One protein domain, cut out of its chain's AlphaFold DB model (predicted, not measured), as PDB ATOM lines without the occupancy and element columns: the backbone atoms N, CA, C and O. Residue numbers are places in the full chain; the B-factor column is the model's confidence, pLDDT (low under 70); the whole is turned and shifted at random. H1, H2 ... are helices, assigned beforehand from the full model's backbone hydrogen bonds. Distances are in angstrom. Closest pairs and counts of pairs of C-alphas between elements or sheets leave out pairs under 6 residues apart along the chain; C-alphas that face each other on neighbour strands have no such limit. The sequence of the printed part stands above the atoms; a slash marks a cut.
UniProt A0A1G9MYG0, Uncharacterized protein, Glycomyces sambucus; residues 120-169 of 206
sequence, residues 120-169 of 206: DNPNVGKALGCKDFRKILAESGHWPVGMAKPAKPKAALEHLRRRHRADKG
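What this domain is: This is residues 120 to 169 of the 206 residues of an uncharacterized protein of Glycomyces sambucus (UniProt A0A1G9MYG0). Look for three short helices set crosswise in a small compact body: H2 crosses H3 nearly at a right angle and packs on it, while H1 stands crosswise near the first residue of H2. A long loop of residues 140 to 152 swings out past H2 and comes back to begin H3, and a short tail follows H3. The printed part has 50 residues with three named helices, in the order H1, H2, H3, and no named strand; the class is all helix, with 25 of the 50 residues in the helices. It is compact, with a radius of gyration of the C-alphas of 9.8 A, and its rounded outline spans 26 by 20 by 16 A.

How they stand to each other: Going along from the first printed residue, you come to H1, residues 122 to 128, and then, after a tight link of 4 residues, to H2, residues 133 to 139. These two are close but not clearly touching: their closest C-alphas, those of Gly 125 and Phe 133, are 6.3 A apart. Their lines are about perpendicular, at 86 degrees. Past the long link of 13 residues you reach H3, residues 153 to 163, which touches H2. The closest C-alphas of H2 and H3 are those of Leu 137 and Ala 156, 6.8 A apart. The lines of H2 and H3 are about perpendicular, at 89 degrees. H1 and H3 are only just apart, with their closest C-alphas 8.5 A from each other. In the backbones of H1, H2 and H3, every O i to N i+4 pair is within hydrogen-bond range.

Where its parts are: Find C-alpha 122 at (121.676, 44.572, 2.965); from there H1 runs to C-alpha 128, 10.2 A away. Next find C-alpha 133 at (117.962, 53.891, 3.158), where H2 begins; it ends at C-alpha 139, 10.0 A from its first. H3, the longest helix by residues with 11, runs from Pro 153 to C-alpha 163 at (109.059, 60.154, 2.153), a length of 15.9 A.

The domain as a whole: The two C-alphas farthest apart are those of Gly 146, in the long link from H2 to H3, and Gly 169, the last printed residue, at 28.6 A. From Asp 120 to Gly 169, the first and last printed C-alphas, you cross 21.4 A. The C-alphas of the long link lie 7 to 15 A from the mean of all C-alphas. The printed part has no cut. Read the B-factor column for the confidence of this predicted model: the mean pLDDT of the printed part is 87.9, with 84 for H1 and 92 for both H2 and H3, and no printed residue is under 70.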
ATOM      1  N   ASP A 120     123.867  47.209   9.950       70.50
ATOM      2  CA  ASP A 120     124.548  47.368   8.669       70.50
ATOM      3  C   ASP A 120     124.457  46.057   7.870       70.50
ATOM      4  O   ASP A 120     125.369  45.230   7.843       70.50
ATOM      5  N   ASN A 121     123.267  45.789   7.327       74.06
ATOM      6  CA  ASN A 121     122.950  44.556   6.623       74.06
ATOM      7  C   ASN A 121     122.076  44.851   5.390       74.06
ATOM      8  O   ASN A 121     121.005  45.456   5.524       74.06
ATOM      9  N   PRO A 122     122.454  44.368   4.189       74.38
ATOM     10  CA  PRO A 122     121.676  44.572   2.965       74.38
ATOM     11  C   PRO A 122     120.240  44.021   3.038       74.38
ATOM     12  O   PRO A 122     119.360  44.481   2.307       74.38
ATOM     13  N   ASN A 123     119.970  43.063   3.928       81.38
ATOM     14  CA  ASN A 123     118.631  42.518   4.150       81.38
ATOM     15  C   ASN A 123     117.671  43.553   4.749       81.38
ATOM     16  O   ASN A 123     116.478  43.486   4.463       81.38
ATOM     17  N   VAL A 124     118.172  44.544   5.495       84.19
ATOM     18  CA  VAL A 124     117.351  45.633   6.050       84.19
ATOM     19  C   VAL A 124     116.786  46.490   4.919       84.19
ATOM     20  O   VAL A 124     115.576  46.696   4.850       84.19
ATOM     21  N   GLY A 125     117.624  46.901   3.962       86.81
ATOM     22  CA  GLY A 125     117.178  47.685   2.805       86.81
ATOM     23  C   GLY A 125     116.168  46.936   1.930       86.81
ATOM     24  O   GLY A 125     115.160  47.506   1.508       86.81
ATOM     25  N   LYS A 126     116.381  45.628   1.714       86.25
ATOM     26  CA  LYS A 126     115.412  44.765   1.012       86.25
ATOM     27  C   LYS A 126     114.084  44.676   1.763       86.25
ATOM     28  O   LYS A 126     113.035  44.874   1.160       86.25
ATOM     29  N   ALA A 127     114.122  44.408   3.067       85.81
ATOM     30  CA  ALA A 127     112.923  44.253   3.880       85.81
ATOM     31  C   ALA A 127     112.133  45.560   4.034       85.81
ATOM     32  O   ALA A 127     110.906  45.514   4.110       85.81
ATOM     33  N   LEU A 128     112.813  46.709   4.037       87.00
ATOM     34  CA  LEU A 128     112.191  48.033   4.012       87.00
ATOM     35  C   LEU A 128     111.593  48.393   2.645       87.00
ATOM     36  O   LEU A 128     110.788  49.319   2.576       87.00
ATOM     37  N   GLY A 129     111.991  47.709   1.567       87.50
ATOM     38  CA  GLY A 129     111.692  48.133   0.196       87.50
ATOM     39  C   GLY A 129     112.448  49.404  -0.212       87.50
ATOM     40  O   GLY A 129     112.042  50.093  -1.140       87.50
ATOM     41  N   CYS A 130     113.539  49.728   0.485       87.31
ATOM     42  CA  CYS A 130     114.313  50.950   0.306       87.31
ATOM     43  C   CYS A 130     115.809  50.614   0.364       87.31
ATOM     44  O   CYS A 130     116.385  50.498   1.442       87.31
ATOM     45  N   LYS A 131     116.439  50.412  -0.800       84.81
ATOM     46  CA  LYS A 131     117.851  49.993  -0.883       84.81
ATOM     47  C   LYS A 131     118.808  51.070  -0.366       84.81
ATOM     48  O   LYS A 131     119.693  50.759   0.420       84.81
ATOM     49  N   ASP A 132     118.567  52.330  -0.718       87.56
ATOM     50  CA  ASP A 132     119.445  53.460  -0.377       87.56
ATOM     51  C   ASP A 132     119.114  54.103   0.980       87.56
ATOM     52  O   ASP A 132     119.453  55.262   1.234       87.56
ATOM     53  N   PHE A 133     118.448  53.365   1.879       89.94
ATOM     54  CA  PHE A 133     117.962  53.891   3.158       89.94
ATOM     55  C   PHE A 133     119.069  54.559   3.984       89.94
ATOM     56  O   PHE A 133     118.838  55.609   4.581       89.94
ATOM     57  N   ARG A 134     120.286  53.991   3.995       90.75
ATOM     58  CA  ARG A 134     121.415  54.531   4.765       90.75
ATOM     59  C   ARG A 134     121.841  55.910   4.263       90.75
ATOM     60  O   ARG A 134     122.128  56.774   5.092       90.75
ATOM     61  N   LYS A 135     121.848  56.112   2.939       90.81
ATOM     62  CA  LYS A 135     122.157  57.392   2.288       90.81
ATOM     63  C   LYS A 135     121.055  58.417   2.562       90.81
ATOM     64  O   LYS A 135     121.348  59.496   3.060       90.81
ATOM     65  N   ILE A 136     119.795  58.034   2.355       92.75
ATOM     66  CA  ILE A 136     118.616  58.877   2.617       92.75
ATOM     67  C   ILE A 136     118.585  59.369   4.074       92.75
ATOM     68  O   ILE A 136     118.327  60.541   4.357       92.75
ATOM     69  N   LEU A 137     118.860  58.479   5.031       94.06
ATOM     70  CA  LEU A 137     118.875  58.839   6.448       94.06
ATOM     71  C   LEU A 137     120.086  59.698   6.826       94.06
ATOM     72  O   LEU A 137     119.969  60.515   7.738       94.06
ATOM     73  N   ALA A 138     121.219  59.550   6.137       94.00
ATOM     74  CA  ALA A 138     122.372  60.425   6.319       94.00
ATOM     75  C   ALA A 138     122.089  61.842   5.809       94.00
ATOM     76  O   ALA A 138     122.272  62.798   6.558       94.00
ATOM     77  N   GLU A 139     121.571  61.973   4.586       93.94
ATOM     78  CA  GLU A 139     121.234  63.262   3.963       93.94
ATOM     79  C   GLU A 139     120.147  64.017   4.738       93.94
ATOM     80  O   GLU A 139     120.195  65.236   4.868       93.94
ATOM     81  N   SER A 140     119.187  63.293   5.316       93.81
ATOM     82  CA  SER A 140     118.138  63.881   6.155       93.81
ATOM     83  C   SER A 140     118.540  64.080   7.622       93.81
ATOM     84  O   SER A 140     117.703  64.504   8.421       93.81
ATOM     85  N   GLY A 141     119.766  63.719   8.016       94.19
ATOM     86  CA  GLY A 141     120.275  63.844   9.387       94.19
ATOM     87  C   GLY A 141     119.685  62.863  10.412       94.19
ATOM     88  O   GLY A 141     120.013  62.941  11.593       94.19
ATOM     89  N   HIS A 142     118.834  61.919   9.998       94.44
ATOM     90  CA  HIS A 142     118.219  60.931  10.895       94.44
ATOM     91  C   HIS A 142     119.190  59.801  11.276       94.44
ATOM     92  O   HIS A 142     119.051  59.197  12.339       94.44
ATOM     93  N   TRP A 143     120.192  59.535  10.434       93.56
ATOM     94  CA  TRP A 143     121.311  58.641  10.719       93.56
ATOM     95  C   TRP A 143     122.612  59.252  10.182       93.56
ATOM     96  O   TRP A 143     123.023  58.938   9.064       93.56
ATOM     97  N   PRO A 144     123.288  60.119  10.952       90.81
ATOM     98  CA  PRO A 144     124.532  60.751  10.517       90.81
ATOM     99  C   PRO A 144     125.618  59.740  10.116       90.81
ATOM    100  O   PRO A 144     125.634  58.593  10.578       90.81
ATOM    101  N   VAL A 145     126.528  60.151   9.232       88.06
ATOM    102  CA  VAL A 145     127.692  59.337   8.835       88.06
ATOM    103  C   VAL A 145     128.585  59.085  10.057       88.06
ATOM    104  O   VAL A 145     128.701  59.939  10.930       88.06
ATOM    105  N   GLY A 146     129.173  57.889  10.151       86.88
ATOM    106  CA  GLY A 146     130.037  57.487  11.272       86.88
ATOM    107  C   GLY A 146     129.298  56.985  12.517       86.88
ATOM    108  O   GLY A 146     129.910  56.350  13.369       86.88
ATOM    109  N   MET A 147     127.981  57.191  12.615       88.38
ATOM    110  CA  MET A 147     127.171  56.609  13.690       88.38
ATOM    111  C   MET A 147     126.838  55.145  13.391       88.38
ATOM    112  O   MET A 147     126.354  54.828  12.298       88.38
ATOM    113  N   ALA A 148     127.015  54.272  14.388       85.75
ATOM    114  CA  ALA A 148     126.697  52.846  14.279       85.75
ATOM    115  C   ALA A 148     125.192  52.577  14.093       85.75
ATOM    116  O   ALA A 148     124.828  51.627  13.409       85.75
ATOM    117  N   LYS A 149     124.321  53.418  14.670       89.12
ATOM    118  CA  LYS A 149     122.850  53.350  14.566       89.12
ATOM    119  C   LYS A 149     122.228  54.761  14.590       89.12
ATOM    120  O   LYS A 149     122.898  55.701  15.023       89.12
ATOM    121  N   PRO A 150     120.962  54.944  14.166       91.31
ATOM    122  CA  PRO A 150     120.237  56.201  14.351       91.31
ATOM    123  C   PRO A 150     120.053  56.546  15.833       91.31
ATOM    124  O   PRO A 150     119.636  55.696  16.615       91.31
ATOM    125  N   ALA A 151     120.241  57.816  16.202       89.50
ATOM    126  CA  ALA A 151     119.974  58.289  17.567       89.50
ATOM    127  C   ALA A 151     118.478  58.238  17.941       89.50
ATOM    128  O   ALA A 151     118.121  58.123  19.109       89.50
ATOM    129  N   LYS A 152     117.586  58.330  16.943       91.44
ATOM    130  CA  LYS A 152     116.130  58.180  17.103       91.44
ATOM    131  C   LYS A 152     115.615  57.087  16.151       91.44
ATOM    132  O   LYS A 152     115.092  57.419  15.085       91.44
ATOM    133  N   PRO A 153     115.759  55.800  16.516       92.88
ATOM    134  CA  PRO A 153     115.459  54.642  15.668       92.88
ATOM    135  C   PRO A 153     114.080  54.676  15.001       92.88
ATOM    136  O   PRO A 153     113.979  54.542  13.781       92.88
ATOM    137  N   LYS A 154     113.026  54.929  15.775       92.50
ATOM    138  CA  LYS A 154     111.653  55.011  15.268       92.50
ATOM    139  C   LYS A 154     111.432  56.192  14.336       92.50
ATOM    140  O   LYS A 154     110.810  56.058  13.289       92.50
ATOM    141  N   ALA A 155     112.003  57.350  14.675       93.69
ATOM    142  CA  ALA A 155     111.901  58.543  13.838       93.69
ATOM    143  C   ALA A 155     112.584  58.340  12.474       93.69
ATOM    144  O   ALA A 155     112.074  58.810  11.460       93.69
ATOM    145  N   ALA A 156     113.701  57.606  12.434       94.31
ATOM    146  CA  ALA A 156     114.348  57.216  11.185       94.31
ATOM    147  C   ALA A 156     113.441  56.309  10.330       94.31
ATOM    148  O   ALA A 156     113.302  56.538   9.128       94.31
ATOM    149  N   LEU A 157     112.758  55.333  10.939       93.12
ATOM    150  CA  LEU A 157     111.847  54.442  10.210       93.12
ATOM    151  C   LEU A 157     110.657  55.226   9.647       93.12
ATOM    152  O   LEU A 157     110.313  55.106   8.470       93.12
ATOM    153  N   GLU A 158     110.074  56.089  10.475       92.94
ATOM    154  CA  GLU A 158     108.966  56.963  10.100       92.94
ATOM    155  C   GLU A 158     109.337  57.926   8.968       92.94
ATOM    156  O   GLU A 158     108.524  58.179   8.075       92.94
ATOM    157  N   HIS A 159     110.576  58.423   8.945       93.69
ATOM    158  CA  HIS A 159     111.073  59.239   7.842       93.69
ATOM    159  C   HIS A 159     111.029  58.478   6.508       93.69
ATOM    160  O   HIS A 159     110.481  58.988   5.526       93.69
ATOM    161  N   LEU A 160     111.548  57.245   6.478       92.56
ATOM    162  CA  LEU A 160     111.544  56.407   5.274       92.56
ATOM    163  C   LEU A 160     110.122  56.063   4.819       92.56
ATOM    164  O   LEU A 160     109.821  56.125   3.625       92.56
ATOM    165  N   ARG A 161     109.229  55.744   5.762       91.38
ATOM    166  CA  ARG A 161     107.821  55.429   5.475       91.38
ATOM    167  C   ARG A 161     107.088  56.597   4.828       91.38
ATOM    168  O   ARG A 161     106.348  56.405   3.862       91.38
ATOM    169  N   ARG A 162     107.298  57.811   5.344       88.69
ATOM    170  CA  ARG A 162     106.596  59.014   4.869       88.69
ATOM    171  C   ARG A 162     107.114  59.506   3.525       88.69
ATOM    172  O   ARG A 162     106.309  59.906   2.692       88.69
ATOM    173  N   ARG A 163     108.434  59.492   3.312       84.25
ATOM    174  CA  ARG A 163     109.059  60.154   2.153       84.25
ATOM    175  C   ARG A 163     109.512  59.211   1.041       84.25
ATOM    176  O   ARG A 163     109.627  59.648  -0.096       84.25
ATOM    177  N   HIS A 164     109.720  57.928   1.338       82.12
ATOM    178  CA  HIS A 164     110.378  56.993   0.413       82.12
ATOM    179  C   HIS A 164     109.607  55.684   0.206       82.12
ATOM    180  O   HIS A 164     110.171  54.711  -0.281       82.12
ATOM    181  N   ARG A 165     108.309  55.661   0.554       80.38
ATOM    182  CA  ARG A 165     107.403  54.505   0.388       80.38
ATOM    183  C   ARG A 165     107.926  53.204   1.015       80.38
ATOM    184  O   ARG A 165     107.540  52.125   0.572       80.38
ATOM    185  N   ALA A 166     108.767  53.303   2.047       81.31
ATOM    186  CA  ALA A 166     109.152  52.128   2.819       81.31
ATOM    187  C   ALA A 166     107.910  51.478   3.447       81.31
ATOM    188  O   ALA A 166     106.901  52.157   3.675       81.31
ATOM    189  N   ASP A 167     107.982  50.172   3.716       79.25
ATOM    190  CA  ASP A 167     106.835  49.416   4.228       79.25
ATOM    191  C   ASP A 167     106.226  50.086   5.471       79.25
ATOM    192  O   ASP A 167     106.896  50.356   6.475       79.25
ATOM    193  N   LYS A 168     104.929  50.386   5.366       75.50
ATOM    194  CA  LYS A 168     104.161  51.148   6.354       75.50
ATOM    195  C   LYS A 168     103.671  50.294   7.524       75.50
ATOM    196  O   LYS A 168     103.263  50.850   8.535       75.50
ATOM    197  N   GLY A 169     103.679  48.973   7.385       83.19
ATOM    198  CA  GLY A 169     103.167  48.033   8.369       83.19
ATOM    199  C   GLY A 169     104.249  47.451   9.272       83.19
ATOM    200  O   GLY A 169     105.454  47.610   9.062       83.19
TER     201      GLY A 169